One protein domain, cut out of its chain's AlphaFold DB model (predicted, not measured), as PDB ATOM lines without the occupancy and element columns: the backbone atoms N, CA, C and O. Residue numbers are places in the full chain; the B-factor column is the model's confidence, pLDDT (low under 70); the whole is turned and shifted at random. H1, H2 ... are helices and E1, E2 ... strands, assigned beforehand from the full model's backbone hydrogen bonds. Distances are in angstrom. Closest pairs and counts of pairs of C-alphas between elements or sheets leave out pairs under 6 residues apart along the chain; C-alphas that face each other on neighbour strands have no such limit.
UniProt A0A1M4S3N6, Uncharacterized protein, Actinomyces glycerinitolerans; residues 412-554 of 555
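Overview. This is residues 412 to 554 of the 555 residues of an uncharacterized protein of Actinomyces glycerinitolerans (UniProt A0A1M4S3N6). A twisted sheet of five strands has the long helix H1 lying slantwise over one face and H6 and H7 over the other, H6 near the middle of the domain. Beyond H6, away from the sheet, H3 and H5 pack together, with little H4 farther out still, while H2 lies off to one side after the end of H1. The printed part has 143 residues with seven named helices and five named strands, in the order H1, H2, E1, E2, H3, H4, H5, H6, E3, H7, E4, E5. The sheet is mixed, in the order E2, E1, E3, E4, E5, and the class is mixed, helices and strands. The whole is compact, with a radius of gyration of the C-alphas of 14.0 A and spans of 41 by 37 by 23 A.

Along the chain. H1, residues 412 to 428, begins at C-alpha 412 at (217.659, 235.312, 112.405) and measures 24.6 A from first to last C-alpha. H2 is residues 433 to 436, 5.3 A. The strands E1, residues 440 to 443, 10.6 A, and E2, residues 445 to 448, 10.5 A, form a hairpin. H3, residues 464 to 473, is 14.1 A long and begins at C-alpha 464 at (211.689, 244.020, 87.282). H4, residues 482 to 485, 5.7 A, H5, residues 491 to 494, 5.0 A, and H6, residues 497 to 502, 8.7 A, come next. E3 is residues 509 to 512, 10.4 A, and H7 is residues 518 to 531, 20.0 A. E4, residues 535 to 539, 12.9 A, forms a hairpin with E5, residues 542 to 546, 13.1 A, which ends at C-alpha 546 at (222.487, 244.361, 106.078).

Arrangement. In the sheet E2 and E1 are antiparallel, with N 445 and O 443 at 2.8 A. E1 and E3 are antiparallel, with N 442 and O 511 at 2.9 A. E3 and E4 are parallel, with N 512 and O 538 at 2.8 A. E4 and E5 are antiparallel, with N 544 and O 537 at 2.8 A. E3, H7 and E4 make a strand-helix-strand unit, two parallel neighbour strands with a helix between them, and its crossover is right-handed. The sheet has helices on both faces, three layers. H1 is on one face at a height of 6.6 A over the sheet, and its closest C-alphas to E3 are those of Tyr 419 and Gly 511, 3.7 A apart. H6 is on the opposite face at a height of 6.5 A, over E1 and along the strands. H7 is on the same face as H6, over E5 at a height of 8.1 A. H6 and H7 only just touch, with 3 pairs of C-alphas within 8 A, the closest being Arg 499 and Cys 520 at 7.1 A, at a shallow tilt of 8 degrees, the same way. H3 touches H5, with the C-alphas of Val 464 and Ala 494 closest at 5.5 A. H3 and H6 only just touch, with 3 pairs of C-alphas within 8 A, the closest being Val 467 and Gln 500 at 6.3 A. H4 and H5 touch only at the corner, with the C-alphas of Asp 485 and Cys 492 closest at 4.9 A. H2 touches no helix and is not on the sheet. In H1, H3, H6 and H7 every O i to N i+4 pair is within hydrogen-bond range; H2, H4 and H5 are too short for such a pair.

Size, cuts and confidence. The two C-alphas farthest apart are those of Thr 432 and Asp 549, 41.6 A. The printed part has no cut. The link from E2 to H3, 15 residues, is long. Residues 552 to 553 pair, antiparallel, with residues 545 to 546 of E5. The mean pLDDT of the printed part is 89.6, and residue 483 is under 70.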
ATOM      1  N   ASN A 412     217.076 236.234 113.389       76.06
ATOM      2  CA  ASN A 412     217.659 235.312 112.405       76.06
ATOM      3  C   ASN A 412     216.782 234.073 112.149       76.06
ATOM      4  O   ASN A 412     216.819 233.505 111.058       76.06
ATOM      5  N   ALA A 413     215.959 233.659 113.118       81.94
ATOM      6  CA  ALA A 413     215.062 232.515 112.972       81.94
ATOM      7  C   ALA A 413     213.952 232.775 111.939       81.94
ATOM      8  O   ALA A 413     213.529 231.837 111.259       81.94
ATOM      9  N   LYS A 414     213.510 234.034 111.782       87.88
ATOM     10  CA  LYS A 414     212.498 234.428 110.789       87.88
ATOM     11  C   LYS A 414     213.026 234.289 109.365       87.88
ATOM     12  O   LYS A 414     212.432 233.561 108.570       87.88
ATOM     13  N   SER A 415     214.186 234.881 109.085       90.81
ATOM     14  CA  SER A 415     214.848 234.791 107.777       90.81
ATOM     15  C   SER A 415     215.231 233.337 107.433       90.81
ATOM     16  O   SER A 415     214.967 232.858 106.329       90.81
ATOM     17  N   GLN A 416     215.679 232.544 108.416       92.25
ATOM     18  CA  GLN A 416     215.908 231.103 108.231       92.25
ATOM     19  C   GLN A 416     214.620 230.312 107.951       92.25
ATOM     20  O   GLN A 416     214.621 229.379 107.143       92.25
ATOM     21  N   ALA A 417     213.501 230.651 108.596       91.44
ATOM     22  CA  ALA A 417     212.208 230.051 108.279       91.44
ATOM     23  C   ALA A 417     211.747 230.438 106.865       91.44
ATOM     24  O   ALA A 417     211.234 229.590 106.132       91.44
ATOM     25  N   ALA A 418     211.983 231.685 106.457       94.31
ATOM     26  CA  ALA A 418     211.733 232.172 105.108       94.31
ATOM     27  C   ALA A 418     212.569 231.413 104.061       94.31
ATOM     28  O   ALA A 418     212.042 230.996 103.028       94.31
ATOM     29  N   TYR A 419     213.826 231.099 104.381       95.94
ATOM     30  CA  TYR A 419     214.700 230.281 103.542       95.94
ATOM     31  C   TYR A 419     214.178 228.854 103.365       95.94
ATOM     32  O   TYR A 419     214.128 228.353 102.240       95.94
ATOM     33  N   ARG A 420     213.704 228.212 104.442       95.31
ATOM     34  CA  ARG A 420     213.070 226.883 104.349       95.31
ATOM     35  C   ARG A 420     211.852 226.912 103.421       95.31
ATOM     36  O   ARG A 420     211.762 226.077 102.524       95.31
ATOM     37  N   ARG A 421     210.988 227.931 103.545       94.38
ATOM     38  CA  ARG A 421     209.841 228.130 102.634       94.38
ATOM     39  C   ARG A 421     210.280 228.315 101.180       94.38
ATOM     40  O   ARG A 421     209.655 227.754 100.280       94.38
ATOM     41  N   ALA A 422     211.352 229.070 100.939       95.38
ATOM     42  CA  ALA A 422     211.901 229.267  99.600       95.38
ATOM     43  C   ALA A 422     212.457 227.962  99.005       95.38
ATOM     44  O   ALA A 422     212.218 227.668  97.833       95.38
ATOM     45  N   GLN A 423     213.141 227.139  99.808       95.56
ATOM     46  CA  GLN A 423     213.588 225.812  99.385       95.56
ATOM     47  C   GLN A 423     212.417 224.867  99.077       95.56
ATOM     48  O   GLN A 423     212.454 224.165  98.066       95.56
ATOM     49  N   ASP A 424     211.380 224.846  99.916       93.44
ATOM     50  CA  ASP A 424     210.183 224.027  99.691       93.44
ATOM     51  C   ASP A 424     209.470 224.429  98.400       93.44
ATOM     52  O   ASP A 424     209.178 223.581  97.557       93.44
ATOM     53  N   ALA A 425     209.276 225.731  98.189       93.44
ATOM     54  CA  ALA A 425     208.707 226.254  96.954       93.44
ATOM     55  C   ALA A 425     209.576 225.906  95.732       93.44
ATOM     56  O   ALA A 425     209.052 225.505  94.695       93.44
ATOM     57  N   LYS A 426     210.908 225.969  95.856       93.75
ATOM     58  CA  LYS A 426     211.838 225.544  94.801       93.75
ATOM     59  C   LYS A 426     211.714 224.049  94.478       93.75
ATOM     60  O   LYS A 426     211.814 223.690  93.306       93.75
ATOM     61  N   ARG A 427     211.485 223.188  95.478       91.69
ATOM     62  CA  ARG A 427     211.256 221.740  95.299       91.69
ATOM     63  C   ARG A 427     209.925 221.429  94.608       91.69
ATOM     64  O   ARG A 427     209.842 220.425  93.907       91.69
ATOM     65  N   GLN A 428     208.917 222.278  94.802       91.12
ATOM     66  CA  GLN A 428     207.575 222.128  94.225       91.12
ATOM     67  C   GLN A 428     207.461 222.650  92.784       91.12
ATOM     68  O   GLN A 428     206.488 222.332  92.104       91.12
ATOM     69  N   LEU A 429     208.443 223.416  92.289       90.19
ATOM     70  CA  LEU A 429     208.433 223.884  90.903       90.19
ATOM     71  C   LEU A 429     208.418 222.706  89.909       90.19
ATOM     72  O   LEU A 429     209.157 221.734  90.100       90.19
ATOM     73  N   PRO A 430     207.677 222.817  88.785       87.88
ATOM     74  CA  PRO A 430     207.729 221.830  87.713       87.88
ATOM     75  C   PRO A 430     209.172 221.596  87.265       87.88
ATOM     76  O   PRO A 430     209.899 222.560  86.998       87.88
ATOM     77  N   LYS A 431     209.585 220.327  87.169       87.44
ATOM     78  CA  LYS A 431     210.952 219.917  86.809       87.44
ATOM     79  C   LYS A 431     211.220 220.104  85.309       87.44
ATOM     80  O   LYS A 431     211.398 219.142  84.574       87.44
ATOM     81  N   THR A 432     211.237 221.353  84.860       85.69
ATOM     82  CA  THR A 432     211.608 221.759  83.499       85.69
ATOM     83  C   THR A 432     213.020 222.334  83.490       85.69
ATOM     84  O   THR A 432     213.480 222.871  84.501       85.69
ATOM     85  N   GLU A 433     213.702 222.285  82.346       80.50
ATOM     86  CA  GLU A 433     215.062 222.829  82.220       80.50
ATOM     87  C   GLU A 433     215.116 224.323  82.581       80.50
ATOM     88  O   GLU A 433     215.967 224.767  83.352       80.50
ATOM     89  N   ARG A 434     214.093 225.084  82.165       80.62
ATOM     90  CA  ARG A 434     213.908 226.491  82.548       80.62
ATOM     91  C   ARG A 434     213.874 226.693  84.062       80.62
ATOM     92  O   ARG A 434     214.441 227.667  84.550       80.62
ATOM     93  N   ASN A 435     213.196 225.817  84.803       85.56
ATOM     94  CA  ASN A 435     213.003 225.970  86.243       85.56
ATOM     95  C   ASN A 435     214.204 225.497  87.063       85.56
ATOM     96  O   ASN A 435     214.353 225.943  88.202       85.56
ATOM     97  N   ARG A 436     215.092 224.654  86.517       82.19
ATOM     98  CA  ARG A 436     216.309 224.187  87.212       82.19
ATOM     99  C   ARG A 436     217.212 225.350  87.607       82.19
ATOM    100  O   ARG A 436     217.635 225.443  88.761       82.19
ATOM    101  N   THR A 437     217.403 226.307  86.703       83.88
ATOM    102  CA  THR A 437     218.298 227.458  86.899       83.88
ATOM    103  C   THR A 437     217.695 228.589  87.735       83.88
ATOM    104  O   THR A 437     218.443 229.449  88.199       83.88
ATOM    105  N   LYS A 438     216.388 228.585  88.021       88.69
ATOM    106  CA  LYS A 438     215.744 229.672  88.778       88.69
ATOM    107  C   LYS A 438     216.083 229.666  90.270       88.69
ATOM    108  O   LYS A 438     216.193 228.602  90.876       88.69
ATOM    109  N   ALA A 439     216.216 230.837  90.873       94.06
ATOM    110  CA  ALA A 439     216.112 231.035  92.314       94.06
ATOM    111  C   ALA A 439     214.656 231.318  92.707       94.06
ATOM    112  O   ALA A 439     213.908 231.911  91.922       94.06
ATOM    113  N   VAL A 440     214.282 230.907  93.915       95.69
ATOM    114  CA  VAL A 440     213.040 231.290  94.592       95.69
ATOM    115  C   VAL A 440     213.406 232.103  95.824       95.69
ATOM    116  O   VAL A 440     214.334 231.720  96.531       95.69
ATOM    117  N   SER A 441     212.684 233.187  96.092       95.38
ATOM    118  CA  SER A 441     212.767 233.906  97.364       95.38
ATOM    119  C   SER A 441     211.405 233.914  98.052       95.38
ATOM    120  O   SER A 441     210.371 233.788  97.390       95.38
ATOM    121  N   SER A 442     211.394 233.993  99.381       94.25
ATOM    122  CA  SER A 442     210.164 234.074 100.161       94.25
ATOM    123  C   SER A 442     210.315 234.944 101.401       94.25
ATOM    124  O   SER A 442     211.345 234.910 102.058       94.25
ATOM    125  N   ASP A 443     209.236 235.649 101.730       84.06
ATOM    126  CA  ASP A 443     208.905 236.231 103.035       84.06
ATOM    127  C   ASP A 443     207.370 236.233 103.155       84.06
ATOM    128  O   ASP A 443     206.695 237.243 102.984       84.06
ATOM    129  N   HIS A 444     206.790 235.032 103.255       85.00
ATOM    130  CA  HIS A 444     205.342 234.753 103.162       85.00
ATOM    131  C   HIS A 444     204.740 234.928 101.758       85.00
ATOM    132  O   HIS A 444     203.940 234.092 101.342       85.00
ATOM    133  N   ASN A 445     205.189 235.929 101.002       89.62
ATOM    134  CA  ASN A 445     205.063 235.987  99.545       89.62
ATOM    135  C   ASN A 445     206.167 235.135  98.889       89.62
ATOM    136  O   ASN A 445     207.109 234.709  99.567       89.62
ATOM    137  N   LYS A 446     206.040 234.843  97.588       92.75
ATOM    138  CA  LYS A 446     207.027 234.065  96.823       92.75
ATOM    139  C   LYS A 446     207.378 234.774  95.522       92.75
ATOM    140  O   LYS A 446     206.483 235.108  94.746       92.75
ATOM    141  N   THR A 447     208.663 234.912  95.229       95.12
ATOM    142  CA  THR A 447     209.156 235.393  93.931       95.12
ATOM    143  C   THR A 447     210.007 234.342  93.241       95.12
ATOM    144  O   THR A 447     210.609 233.464  93.864       95.12
ATOM    145  N   LEU A 448     210.038 234.428  91.913       94.00
ATOM    146  CA  LEU A 448     210.814 233.554  91.048       94.00
ATOM    147  C   LEU A 448     211.728 234.408  90.175       94.00
ATOM    148  O   LEU A 448     211.276 235.358  89.539       94.00
ATOM    149  N   SER A 449     213.008 234.046  90.112       90.06
ATOM    150  CA  SER A 449     213.979 234.795  89.306       90.06
ATOM    151  C   SER A 449     213.640 234.806  87.802       90.06
ATOM    152  O   SER A 449     213.149 233.824  87.228       90.06
ATOM    153  N   GLY A 450     213.995 235.892  87.127       87.12
ATOM    154  CA  GLY A 450     213.693 236.169  85.727       87.12
ATOM    155  C   GLY A 450     212.446 237.030  85.523       87.12
ATOM    156  O   GLY A 450     211.568 237.139  86.376       87.12
ATOM    157  N   TRP A 451     212.365 237.607  84.331       86.50
ATOM    158  CA  TRP A 451     211.347 238.580  83.915       86.50
ATOM    159  C   TRP A 451     210.140 237.955  83.195       86.50
ATOM    160  O   TRP A 451     209.150 238.627  82.943       86.50
ATOM    161  N   GLY A 452     210.183 236.659  82.864       83.50
ATOM    162  CA  GLY A 452     209.092 235.999  82.139       83.50
ATOM    163  C   GLY A 452     207.788 235.933  82.946       83.50
ATOM    164  O   GLY A 452     207.790 235.491  84.101       83.50
ATOM    165  N   GLY A 453     206.671 236.318  82.322       79.75
ATOM    166  CA  GLY A 453     205.334 236.304  82.932       79.75
ATOM    167  C   GLY A 453     204.727 234.906  83.111       79.75
ATOM    168  O   GLY A 453     203.915 234.706  84.005       79.75
ATOM    169  N   ASN A 454     205.164 233.916  82.323       81.25
ATOM    170  CA  ASN A 454     204.732 232.525  82.477       81.25
ATOM    171  C   ASN A 454     205.420 231.893  83.702       81.25
ATOM    172  O   ASN A 454     206.544 231.386  83.584       81.25
ATOM    173  N   ARG A 455     204.778 232.006  84.869       87.19
ATOM    174  CA  ARG A 455     205.189 231.478  86.179       87.19
ATOM    175  C   ARG A 455     203.969 230.871  86.894       87.19
ATOM    176  O   ARG A 455     202.854 231.295  86.594       87.19
ATOM    177  N   PRO A 456     204.157 229.901  87.806       87.06
ATOM    178  CA  PRO A 456     203.046 229.347  88.579       87.06
ATOM    179  C   PRO A 456     202.315 230.440  89.378       87.06
ATOM    180  O   PRO A 456     202.940 231.424  89.787       87.06
ATOM    181  N   SER A 457     201.000 230.296  89.559       86.62
ATOM    182  CA  SER A 457     200.125 231.352  90.097       86.62
ATOM    183  C   SER A 457     200.427 231.721  91.550       86.62
ATOM    184  O   SER A 457     200.101 232.822  91.984       86.62
ATOM    185  N   GLU A 458     201.087 230.836  92.294       87.94
ATOM    186  CA  GLU A 458     201.547 231.078  93.659       87.94
ATOM    187  C   GLU A 458     202.764 232.016  93.752       87.94
ATOM    188  O   GLU A 458     203.150 232.401  94.858       87.94
ATOM    189  N   PHE A 459     203.383 232.376  92.622       92.25
ATOM    190  CA  PHE A 459     204.487 233.332  92.564       92.25
ATOM    191  C   PHE A 459     204.004 234.708  92.121       92.25
ATOM    192  O   PHE A 459     203.254 234.851  91.156       92.25
ATOM    193  N   HIS A 460     204.530 235.738  92.776       92.56
ATOM    194  CA  HIS A 460     204.309 237.121  92.388       92.56
ATOM    195  C   HIS A 460     204.729 237.357  90.932       92.56
ATOM    196  O   HIS A 460     205.718 236.780  90.461       92.56
ATOM    197  N   LYS A 461     203.995 238.219  90.221       91.12
ATOM    198  CA  LYS A 461     204.328 238.648  88.853       91.12
ATOM    199  C   LYS A 461     205.712 239.325  88.815       91.12
ATOM    200  O   LYS A 461     206.187 239.793  89.846       91.12
ATOM    201  N   PRO A 462     206.418 239.326  87.673       90.81
ATOM    202  CA  PRO A 462     207.718 239.980  87.608       90.81
ATOM    203  C   PRO A 462     207.561 241.481  87.835       90.81
ATOM    204  O   PRO A 462     206.796 242.112  87.117       90.81
ATOM    205  N   ASN A 463     208.310 242.025  88.787       93.06
ATOM    206  CA  ASN A 463     208.365 243.451  89.112       93.06
ATOM    207  C   ASN A 463     209.736 244.057  88.773       93.06
ATOM    208  O   ASN A 463     210.324 244.811  89.542       93.06
ATOM    209  N   VAL A 464     210.301 243.674  87.626       90.75
ATOM    210  CA  VAL A 464     211.689 244.020  87.282       90.75
ATOM    211  C   VAL A 464     211.869 245.522  87.059       90.75
ATOM    212  O   VAL A 464     212.875 246.076  87.491       90.75
ATOM    213  N   ASP A 465     210.880 246.193  86.470       91.44
ATOM    214  CA  ASP A 465     210.922 247.643  86.245       91.44
ATOM    215  C   ASP A 465     210.869 248.423  87.564       91.44
ATOM    216  O   ASP A 465     211.590 249.405  87.739       91.44
ATOM    217  N   GLU A 466     210.086 247.936  88.527       94.19
ATOM    218  CA  GLU A 466     210.010 248.488  89.883       94.19
ATOM    219  C   GLU A 466     211.334 248.279  90.631       94.19
ATOM    220  O   GLU A 466     211.805 249.185  91.313       94.19
ATOM    221  N   VAL A 467     211.995 247.128  90.448       94.94
ATOM    222  CA  VAL A 467     213.344 246.883  90.993       94.94
ATOM    223  C   VAL A 467     214.372 247.817  90.360       94.94
ATOM    224  O   VAL A 467     215.200 248.375  91.077       94.94
ATOM    225  N   LEU A 468     214.324 248.034  89.042       89.56
ATOM    226  CA  LEU A 468     215.209 248.983  88.358       89.56
ATOM    227  C   LEU A 468     214.963 250.426  88.817       89.56
ATOM    228  O   LEU A 468     215.914 251.191  88.974       89.56
ATOM    229  N   ALA A 469     213.706 250.799  89.064       90.94
ATOM    230  CA  ALA A 469     213.358 252.091  89.642       90.94
ATOM    231  C   ALA A 469     213.893 252.224  91.072       90.94
ATOM    232  O   ALA A 469     214.577 253.205  91.365       90.94
ATOM    233  N   LYS A 470     213.690 251.207  91.923       92.62
ATOM    234  CA  LYS A 470     214.216 251.201  93.294       92.62
ATOM    235  C   LYS A 470     215.736 251.266  93.317       92.62
ATOM    236  O   LYS A 470     216.304 251.982  94.125       92.62
ATOM    237  N   GLN A 471     216.400 250.563  92.405       92.81
ATOM    238  CA  GLN A 471     217.848 250.626  92.224       92.81
ATOM    239  C   GLN A 471     218.333 252.054  91.958       92.81
ATOM    240  O   GLN A 471     219.286 252.491  92.594       92.81
ATOM    241  N   ARG A 472     217.664 252.804  91.073       89.62
ATOM    242  CA  ARG A 472     217.991 254.220  90.844       89.62
ATOM    243  C   ARG A 472     217.736 255.074  92.086       89.62
ATOM    244  O   ARG A 472     218.580 255.891  92.425       89.62
ATOM    245  N   GLU A 473     216.620 254.845  92.774       89.25
ATOM    246  CA  GLU A 473     216.229 255.572  93.991       89.25
ATOM    247  C   GLU A 473     217.255 255.408  95.125       89.25
ATOM    248  O   GLU A 473     217.658 256.389  95.737       89.25
ATOM    249  N   ILE A 474     217.738 254.185  95.365       91.00
ATOM    250  CA  ILE A 474     218.734 253.902  96.412       91.00
ATOM    251  C   ILE A 474     220.182 254.172  95.960       91.00
ATOM    252  O   ILE A 474     221.128 253.819  96.665       91.00
ATOM    253  N   GLY A 475     220.380 254.714  94.753       86.56
ATOM    254  CA  GLY A 475     221.704 254.970  94.187       86.56
ATOM    255  C   GLY A 475     222.511 253.704  93.876       86.56
ATOM    256  O   GLY A 475     223.738 253.719  93.962       86.56
ATOM    257  N   HIS A 476     221.864 252.580  93.558       87.50
ATOM    258  CA  HIS A 476     222.492 251.329  93.107       87.50
ATOM    259  C   HIS A 476     222.431 251.220  91.572       87.50
ATOM    260  O   HIS A 476     221.433 250.715  91.046       87.50
ATOM    261  N   PRO A 477     223.453 251.698  90.830       82.12
ATOM    262  CA  PRO A 477     223.389 251.767  89.374       82.12
ATOM    263  C   PRO A 477     223.168 250.374  88.755       82.12
ATOM    264  O   PRO A 477     223.730 249.387  89.240       82.12
ATOM    265  N   PRO A 478     222.338 250.255  87.703       80.62
ATOM    266  CA  PRO A 478     222.164 248.993  86.994       80.62
ATOM    267  C   PRO A 478     223.486 248.527  86.363       80.62
ATOM    268  O   PRO A 478     224.180 249.310  85.722       80.62
ATOM    269  N   VAL A 479     223.819 247.247  86.532       79.12
ATOM    270  CA  VAL A 479     225.022 246.636  85.943       79.12
ATOM    271  C   VAL A 479     224.708 246.148  84.534       79.12
ATOM    272  O   VAL A 479     223.792 245.343  84.379       79.12
ATOM    273  N   ASP A 480     225.487 246.579  83.542       80.69
ATOM    274  CA  ASP A 480     225.381 246.078  82.169       80.69
ATOM    275  C   ASP A 480     225.875 244.626  82.076       80.69
ATOM    276  O   ASP A 480     227.035 244.316  82.357       80.69
ATOM    277  N   MET A 481     224.979 243.717  81.696       72.62
ATOM    278  CA  MET A 481     225.281 242.305  81.454       72.62
ATOM    279  C   MET A 481     225.230 241.946  79.957       72.62
ATOM    280  O   MET A 481     225.156 240.759  79.599       72.62
ATOM    281  N   GLY A 482     225.244 242.948  79.077       78.12
ATOM    282  CA  GLY A 482     225.210 242.818  77.626       78.12
ATOM    283  C   GLY A 482     223.976 242.055  77.148       78.12
ATOM    284  O   GLY A 482     222.846 242.314  77.553       78.12
ATOM    285  N   GLY A 483     224.174 241.030  76.313       63.31
ATOM    286  CA  GLY A 483     223.069 240.233  75.759       63.31
ATOM    287  C   GLY A 483     222.180 239.526  76.797       63.31
ATOM    288  O   GLY A 483     221.065 239.125  76.468       63.31
ATOM    289  N   ARG A 484     222.625 239.384  78.056       71.81
ATOM    290  CA  ARG A 484     221.812 238.800  79.144       71.81
ATOM    291  C   ARG A 484     220.754 239.749  79.694       71.81
ATOM    292  O   ARG A 484     219.845 239.288  80.381       71.81
ATOM    293  N   ASP A 485     220.883 241.034  79.397       72.38
ATOM    294  CA  ASP A 485     219.929 242.071  79.770       72.38
ATOM    295  C   ASP A 485     218.787 242.207  78.760       72.38
ATOM    296  O   ASP A 485     217.880 242.996  78.980       72.38
ATOM    297  N   HIS A 486     218.799 241.437  77.663       77.19
ATOM    298  CA  HIS A 486     217.714 241.401  76.671       77.19
ATOM    299  C   HIS A 486     217.257 242.795  76.186       77.19
ATOM    300  O   HIS A 486     216.090 242.993  75.853       77.19
ATOM    301  N   GLY A 487     218.198 243.746  76.111       73.62
ATOM    302  CA  GLY A 487     217.967 245.114  75.642       73.62
ATOM    303  C   GLY A 487     217.559 246.120  76.724       73.62
ATOM    304  O   GLY A 487     217.414 247.296  76.403       73.62
ATOM    305  N   VAL A 488     217.408 245.705  77.987       81.69
ATOM    306  CA  VAL A 488     217.083 246.595  79.113       81.69
ATOM    307  C   VAL A 488     218.214 246.570  80.141       81.69
ATOM    308  O   VAL A 488     218.400 245.584  80.848       81.69
ATOM    309  N   LEU A 489     218.955 247.674  80.249       76.81
ATOM    310  CA  LEU A 489     220.133 247.797  81.115       76.81
ATOM    311  C   LEU A 489     219.867 247.311  82.557       76.81
ATOM    312  O   LEU A 489     218.998 247.836  83.258       76.81
ATOM    313  N   GLY A 490     220.630 246.308  83.004       81.94
ATOM    314  CA  GLY A 490     220.553 245.714  84.340       81.94
ATOM    315  C   GLY A 490     219.355 244.802  84.603       81.94
ATOM    316  O   GLY A 490     219.176 244.344  85.740       81.94
ATOM    317  N   GLN A 491     218.543 244.490  83.588       86.25
ATOM    318  CA  GLN A 491     217.378 243.610  83.711       86.25
ATOM    319  C   GLN A 491     217.743 242.219  84.237       86.25
ATOM    320  O   GLN A 491     216.994 241.645  85.036       86.25
ATOM    321  N   CYS A 492     218.901 241.674  83.851       86.81
ATOM    322  CA  CYS A 492     219.356 240.366  84.309       86.81
ATOM    323  C   CYS A 492     219.425 240.323  85.841       86.81
ATOM    324  O   CYS A 492     218.857 239.423  86.471       86.81
ATOM    325  N   LYS A 493     220.048 241.341  86.440       88.25
ATOM    326  CA  LYS A 493     220.246 241.459  87.888       88.25
ATOM    327  C   LYS A 493     218.986 241.885  88.619       88.25
ATOM    328  O   LYS A 493     218.647 241.287  89.636       88.25
ATOM    329  N   ALA A 494     218.244 242.847  88.079       89.88
ATOM    330  CA  ALA A 494     216.975 243.281  88.657       89.88
ATOM    331  C   ALA A 494     215.944 242.139  88.723       89.88
ATOM    332  O   ALA A 494     215.109 242.082  89.622       89.88
ATOM    333  N   SER A 495     216.047 241.158  87.822       92.31
ATOM    334  CA  SER A 495     215.195 239.971  87.829       92.31
ATOM    335  C   SER A 495     215.587 238.891  88.844       92.31
ATOM    336  O   SER A 495     214.959 237.831  88.886       92.31
ATOM    337  N   HIS A 496     216.604 239.101  89.675       95.12
ATOM    338  CA  HIS A 496     216.911 238.183  90.768       95.12
ATOM    339  C   HIS A 496     215.729 238.052  91.744       95.12
ATOM    340  O   HIS A 496     214.974 238.997  91.970       95.12
ATOM    341  N   ALA A 497     215.521 236.851  92.295       96.06
ATOM    342  CA  ALA A 497     214.328 236.567  93.098       96.06
ATOM    343  C   ALA A 497     214.325 237.383  94.398       96.06
ATOM    344  O   ALA A 497     213.293 237.904  94.809       96.06
ATOM    345  N   GLU A 498     215.490 237.523  95.020       96.00
ATOM    346  CA  GLU A 498     215.717 238.288  96.237       96.00
ATOM    347  C   GLU A 498     215.390 239.775  96.070       96.00
ATOM    348  O   GLU A 498     214.689 240.329  96.911       96.00
ATOM    349  N   ARG A 499     215.784 240.397  94.951       96.12
ATOM    350  CA  ARG A 499     215.477 241.808  94.673       96.12
ATOM    351  C   ARG A 499     213.998 242.033  94.401       96.12
ATOM    352  O   ARG A 499     213.397 242.928  94.976       96.12
ATOM    353  N   GLN A 500     213.395 241.163  93.592       96.50
ATOM    354  CA  GLN A 500     211.948 241.180  93.380       96.50
ATOM    355  C   GLN A 500     211.190 241.031  94.711       96.50
ATOM    356  O   GLN A 500     210.184 241.704  94.929       96.50
ATOM    357  N   GLN A 501     211.687 240.173  95.615       96.94
ATOM    358  CA  GLN A 501     211.077 239.943  96.926       96.94
ATOM    359  C   GLN A 501     211.214 241.163  97.835       96.94
ATOM    360  O   GLN A 501     210.284 241.425  98.587       96.94
ATOM    361  N   SER A 502     212.313 241.921  97.771       95.62
ATOM    362  CA  SER A 502     212.544 243.045  98.689       95.62
ATOM    363  C   SER A 502     211.487 244.149  98.576       95.62
ATOM    364  O   SER A 502     211.246 244.856  99.544       95.62
ATOM    365  N   LEU A 503     210.849 244.298  97.413       94.94
ATOM    366  CA  LEU A 503     209.807 245.309  97.202       94.94
ATOM    367  C   LEU A 503     208.429 244.888  97.718       94.94
ATOM    368  O   LEU A 503     207.573 245.736  97.941       94.94
ATOM    369  N   ILE A 504     208.202 243.582  97.878       93.25
ATOM    370  CA  ILE A 504     206.896 243.013  98.250       93.25
ATOM    371  C   ILE A 504     206.934 242.246  99.576       93.25
ATOM    372  O   ILE A 504     205.945 241.609  99.957       93.25
ATOM    373  N   ALA A 505     208.097 242.202 100.225       91.94
ATOM    374  CA  ALA A 505     208.282 241.554 101.510       91.94
ATOM    375  C   ALA A 505     207.466 242.301 102.569       91.94
ATOM    376  O   ALA A 505     207.391 243.528 102.562       91.94
ATOM    377  N   LYS A 506     206.831 241.546 103.463       88.50
ATOM    378  CA  LYS A 506     206.069 242.117 104.579       88.50
ATOM    379  C   LYS A 506     206.997 242.481 105.730       88.50
ATOM    380  O   LYS A 506     206.726 243.428 106.460       88.50
ATOM    381  N   GLU A 507     208.072 241.720 105.884       87.81
ATOM    382  CA  GLU A 507     209.096 241.893 106.898       87.81
ATOM    383  C   GLU A 507     210.482 242.029 106.238       87.81
ATOM    384  O   GLU A 507     210.695 241.568 105.113       87.81
ATOM    385  N   PRO A 508     211.476 242.615 106.929       92.38
ATOM    386  CA  PRO A 508     212.858 242.679 106.446       92.38
ATOM    387  C   PRO A 508     213.575 241.327 106.348       92.38
ATOM    388  O   PRO A 508     214.793 241.310 106.192       92.38
ATOM    389  N   ASP A 509     212.871 240.207 106.512       94.12
ATOM    390  CA  ASP A 509     213.437 238.891 106.783       94.12
ATOM    391  C   ASP A 509     213.101 237.922 105.636       94.12
ATOM    392  O   ASP A 509     212.161 237.131 105.706       94.12
ATOM    393  N   ILE A 510     213.891 237.959 104.562       96.12
ATOM    394  CA  ILE A 510     213.666 237.128 103.369       96.12
ATOM    395  C   ILE A 510     214.610 235.926 103.337       96.12
ATOM    396  O   ILE A 510     215.706 235.953 103.897       96.12
ATOM    397  N   GLY A 511     214.214 234.869 102.636       96.06
ATOM    398  CA  GLY A 511     215.081 233.723 102.381       96.06
ATOM    399  C   GLY A 511     215.106 233.320 100.916       96.06
ATOM    400  O   GLY A 511     214.077 233.347 100.249       96.06
ATOM    401  N   VAL A 512     216.280 232.924 100.422       97.00
ATOM    402  CA  VAL A 512     216.574 232.744  98.994       97.00
ATOM    403  C   VAL A 512     217.128 231.349  98.740       97.00
ATOM    404  O   VAL A 512     218.092 230.921  99.359       97.00
ATOM    405  N   SER A 513     216.566 230.615  97.782       95.81
ATOM    406  CA  SER A 513     216.934 229.219  97.508       95.81
ATOM    407  C   SER A 513     218.309 229.041  96.841       95.81
ATOM    408  O   SER A 513     218.709 227.911  96.567       95.81
ATOM    409  N   LYS A 514     218.985 230.133  96.477       93.69
ATOM    410  CA  LYS A 514     220.307 230.165  95.841       93.69
ATOM    411  C   LYS A 514     221.152 231.240  96.503       93.69
ATOM    412  O   LYS A 514     220.599 232.179  97.063       93.69
ATOM    413  N   ASN A 515     222.468 231.095  96.392       93.38
ATOM    414  CA  ASN A 515     223.401 232.065  96.944       93.38
ATOM    415  C   ASN A 515     223.155 233.436  96.323       93.38
ATOM    416  O   ASN A 515     223.022 233.546  95.098       93.38
ATOM    417  N   ILE A 516     223.118 234.461  97.166       92.25
ATOM    418  CA  ILE A 516     222.993 235.836  96.692       92.25
ATOM    419  C   ILE A 516     224.277 236.238  95.965       92.25
ATOM    420  O   ILE A 516     225.385 235.874  96.364       92.25
ATOM    421  N   CYS A 517     224.137 236.949  94.845       89.00
ATOM    422  CA  CYS A 517     225.302 237.409  94.091       89.00
ATOM    423  C   CYS A 517     225.876 238.712  94.684       89.00
ATOM    424  O   CYS A 517     225.133 239.440  95.346       89.00
ATOM    425  N   PRO A 518     227.151 239.053  94.411       89.19
ATOM    426  CA  PRO A 518     227.785 240.265  94.946       89.19
ATOM    427  C   PRO A 518     227.014 241.554  94.669       89.19
ATOM    428  O   PRO A 518     226.777 242.352  95.570       89.19
ATOM    429  N   ASP A 519     226.502 241.701  93.448       90.00
ATOM    430  CA  ASP A 519     225.667 242.840  93.073       90.00
ATOM    431  C   ASP A 519     224.391 242.924  93.944       90.00
ATOM    432  O   ASP A 519     223.996 243.994  94.409       90.00
ATOM    433  N   CYS A 520     223.751 241.790  94.249       93.06
ATOM    434  CA  CYS A 520     222.584 241.755  95.138       93.06
ATOM    435  C   CYS A 520     222.940 242.084  96.593       93.06
ATOM    436  O   CYS A 520     222.149 242.756  97.246       93.06
ATOM    437  N   MET A 521     224.125 241.698  97.076       92.50
ATOM    438  CA  MET A 521     224.618 242.134  98.389       92.50
ATOM    439  C   MET A 521     224.779 243.659  98.443       92.50
ATOM    440  O   MET A 521     224.300 244.291  99.381       92.50
ATOM    441  N   GLY A 522     225.367 244.263  97.402       90.06
ATOM    442  CA  GLY A 522     225.479 245.721  97.282       90.06
ATOM    443  C   GLY A 522     224.119 246.426  97.275       90.06
ATOM    444  O   GLY A 522     223.937 247.423  97.973       90.06
ATOM    445  N   TYR A 523     223.142 245.857  96.567       94.94
ATOM    446  CA  TYR A 523     221.766 246.357  96.553       94.94
ATOM    447  C   TYR A 523     221.121 246.323  97.942       94.94
ATOM    448  O   TYR A 523     220.588 247.337  98.375       94.94
ATOM    449  N   PHE A 524     221.193 245.199  98.667       96.56
ATOM    450  CA  PHE A 524     220.604 245.105 100.010       96.56
ATOM    451  C   PHE A 524     221.308 246.004 101.028       96.56
ATOM    452  O   PHE A 524     220.640 246.559 101.896       96.56
ATOM    453  N   ARG A 525     222.623 246.217 100.889       94.31
ATOM    454  CA  ARG A 525     223.373 247.199 101.683       94.31
ATOM    455  C   ARG A 525     222.824 248.614 101.484       94.31
ATOM    456  O   ARG A 525     222.509 249.289 102.460       94.31
ATOM    457  N   LYS A 526     222.662 249.047 100.228       91.12
ATOM    458  CA  LYS A 526     222.102 250.371  99.899       91.12
ATOM    459  C   LYS A 526     220.631 250.487 100.286       91.12
ATOM    460  O   LYS A 526     220.218 251.526 100.779       91.12
ATOM    461  N   LEU A 527     219.856 249.415 100.129       95.56
ATOM    462  CA  LEU A 527     218.447 249.378 100.513       95.56
ATOM    463  C   LEU A 527     218.272 249.523 102.030       95.56
ATOM    464  O   LEU A 527     217.430 250.299 102.465       95.56
ATOM    465  N   ALA A 528     219.084 248.824 102.828       94.31
ATOM    466  CA  ALA A 528     219.057 248.935 104.285       94.31
ATOM    467  C   ALA A 528     219.420 250.346 104.764       94.31
ATOM    468  O   ALA A 528     218.733 250.892 105.630       94.31
ATOM    469  N   ALA A 529     220.451 250.951 104.163       90.75
ATOM    470  CA  ALA A 529     220.840 252.329 104.450       90.75
ATOM    471  C   ALA A 529     219.754 253.337 104.049       90.75
ATOM    472  O   ALA A 529     219.381 254.194 104.845       90.75
ATOM    473  N   TYR A 530     219.191 253.187 102.848       92.75
ATOM    474  CA  TYR A 530     218.140 254.061 102.330       92.75
ATOM    475  C   TYR A 530     216.853 253.998 103.163       92.75
ATOM    476  O   TYR A 530     216.245 255.021 103.457       92.75
ATOM    477  N   GLU A 531     216.428 252.800 103.567       93.69
ATOM    478  CA  GLU A 531     215.205 252.614 104.354       93.69
ATOM    479  C   GLU A 531     215.412 252.828 105.860       93.69
ATOM    480  O   GLU A 531     214.449 252.769 106.626       93.69
ATOM    481  N   GLY A 532     216.655 253.029 106.310       91.75
ATOM    482  CA  GLY A 532     216.974 253.192 107.725       91.75
ATOM    483  C   GLY A 532     216.663 251.955 108.578       91.75
ATOM    484  O   GLY A 532     216.475 252.083 109.789       91.75
ATOM    485  N   ARG A 533     216.577 250.756 107.978       92.62
ATOM    486  CA  ARG A 533     216.229 249.505 108.680       92.62
ATOM    487  C   ARG A 533     217.112 248.326 108.284       92.62
ATOM    488  O   ARG A 533     217.559 248.216 107.147       92.62
ATOM    489  N   GLU A 534     217.330 247.421 109.235       92.50
ATOM    490  CA  GLU A 534     218.101 246.201 108.995       92.50
ATOM    491  C   GLU A 534     217.325 245.233 108.095       92.50
ATOM    492  O   GLU A 534     216.146 244.967 108.337       92.50
ATOM    493  N   TRP A 535     218.006 244.677 107.097       95.88
ATOM    494  CA  TRP A 535     217.528 243.581 106.261       95.88
ATOM    495  C   TRP A 535     218.268 242.289 106.599       95.88
ATOM    496  O   TRP A 535     219.493 242.275 106.717       95.88
ATOM    497  N   ARG A 536     217.534 241.177 106.695       95.19
ATOM    498  CA  ARG A 536     218.090 239.836 106.898       95.19
ATOM    499  C   ARG A 536     217.756 238.961 105.711       95.19
ATOM    500  O   ARG A 536     216.589 238.722 105.399       95.19
ATOM    501  N   VAL A 537     218.796 238.461 105.061       96.56
ATOM    502  CA  VAL A 537     218.664 237.615 103.879       96.56
ATOM    503  C   VAL A 537     219.347 236.291 104.171       96.56
ATOM    504  O   VAL A 537     220.568 236.240 104.278       96.56
ATOM    505  N   THR A 538     218.586 235.208 104.310       96.75
ATOM    506  CA  THR A 538     219.164 233.868 104.453       96.75
ATOM    507  C   THR A 538     219.276 233.198 103.094       96.75
ATOM    508  O   THR A 538     218.275 232.989 102.407       96.75
ATOM    509  N   ASP A 539     220.488 232.809 102.724       95.56
ATOM    510  CA  ASP A 539     220.784 232.005 101.543       95.56
ATOM    511  C   ASP A 539     221.401 230.648 101.966       95.56
ATOM    512  O   ASP A 539     221.468 230.345 103.160       95.56
ATOM    513  N   PRO A 540     221.834 229.777 101.034       94.81
ATOM    514  CA  PRO A 540     222.465 228.509 101.397       94.81
ATOM    515  C   PRO A 540     223.778 228.608 102.184       94.81
ATOM    516  O   PRO A 540     224.196 227.594 102.738       94.81
ATOM    517  N   ARG A 541     224.433 229.775 102.228       89.88
ATOM    518  CA  ARG A 541     225.642 230.004 103.034       89.88
ATOM    519  C   ARG A 541     225.303 230.434 104.459       89.88
ATOM    520  O   ARG A 541     226.094 230.189 105.357       89.88
ATOM    521  N   GLY A 542     224.119 231.006 104.665       90.81
ATOM    522  CA  GLY A 542     223.552 231.323 105.970       90.81
ATOM    523  C   GLY A 542     222.875 232.694 105.968       90.81
ATOM    524  O   GLY A 542     222.373 233.132 104.935       90.81
ATOM    525  N   THR A 543     222.777 233.351 107.126       94.19
ATOM    526  CA  THR A 543     222.045 234.623 107.265       94.19
ATOM    527  C   THR A 543     222.973 235.821 107.117       94.19
ATOM    528  O   THR A 543     223.815 236.061 107.974       94.19
ATOM    529  N   TRP A 544     222.756 236.604 106.065       91.81
ATOM    530  CA  TRP A 544     223.383 237.903 105.852       91.81
ATOM    531  C   TRP A 544     222.573 238.987 106.561       91.81
ATOM    532  O   TRP A 544     221.344 239.019 106.433       91.81
ATOM    533  N   LEU A 545     223.251 239.879 107.280       94.25
ATOM    534  CA  LEU A 545     222.646 241.020 107.967       94.25
ATOM    535  C   LEU A 545     223.120 242.314 107.308       94.25
ATOM    536  O   LEU A 545     224.305 242.626 107.372       94.25
ATOM    537  N   PHE A 546     222.211 243.064 106.694       94.25
ATOM    538  CA  PHE A 546     222.487 244.361 106.078       94.25
ATOM    539  C   PHE A 546     221.942 245.452 106.984       94.25
ATOM    540  O   PHE A 546     220.728 245.550 107.169       94.25
ATOM    541  N   ARG A 547     222.826 246.243 107.581       91.88
ATOM    542  CA  ARG A 547     222.446 247.251 108.569       91.88
ATOM    543  C   ARG A 547     222.228 248.629 107.934       91.88
ATOM    544  O   ARG A 547     222.770 248.902 106.861       91.88
ATOM    545  N   PRO A 548     221.466 249.518 108.599       92.62
ATOM    546  CA  PRO A 548     221.238 250.888 108.129       92.62
ATOM    547  C   PRO A 548     222.507 251.738 108.005       92.62
ATOM    548  O   PRO A 548     222.536 252.694 107.242       92.62
ATOM    549  N   ASP A 549     223.557 251.399 108.749       82.06
ATOM    550  CA  ASP A 549     224.861 252.070 108.693       82.06
ATOM    551  C   ASP A 549     225.706 251.642 107.476       82.06
ATOM    552  O   ASP A 549     226.842 252.078 107.320       82.06
ATOM    553  N   GLY A 550     225.170 250.769 106.615       80.56
ATOM    554  CA  GLY A 550     225.875 250.215 105.463       80.56
ATOM    555  C   GLY A 550     226.794 249.040 105.803       80.56
ATOM    556  O   GLY A 550     227.381 248.453 104.893       80.56
ATOM    557  N   SER A 551     226.908 248.633 107.071       85.75
ATOM    558  CA  SER A 551     227.674 247.442 107.436       85.75
ATOM    559  C   SER A 551     226.930 246.157 107.056       85.75
ATOM    560  O   SER A 551     225.695 246.084 107.051       85.75
ATOM    561  N   VAL A 552     227.701 245.123 106.710       88.25
ATOM    562  CA  VAL A 552     227.174 243.803 106.353       88.25
ATOM    563  C   VAL A 552     227.820 242.746 107.234       88.25
ATOM    564  O   VAL A 552     229.031 242.547 107.186       88.25
ATOM    565  N   VAL A 553     227.009 242.041 108.021       88.94
ATOM    566  CA  VAL A 553     227.456 240.885 108.803       88.94
ATOM    567  C   VAL A 553     227.283 239.635 107.947       88.94
ATOM    568  O   VAL A 553     226.178 239.332 107.487       88.94
ATOM    569  N   LYS A 554     228.399 238.943 107.705       84.25
ATOM    570  CA  LYS A 554     228.439 237.699 106.929       84.25
ATOM    571  C   LYS A 554     227.970 236.508 107.799       84.25
ATOM    572  O   LYS A 554     228.107 236.596 109.020       84.25
TER     573      LYS A 554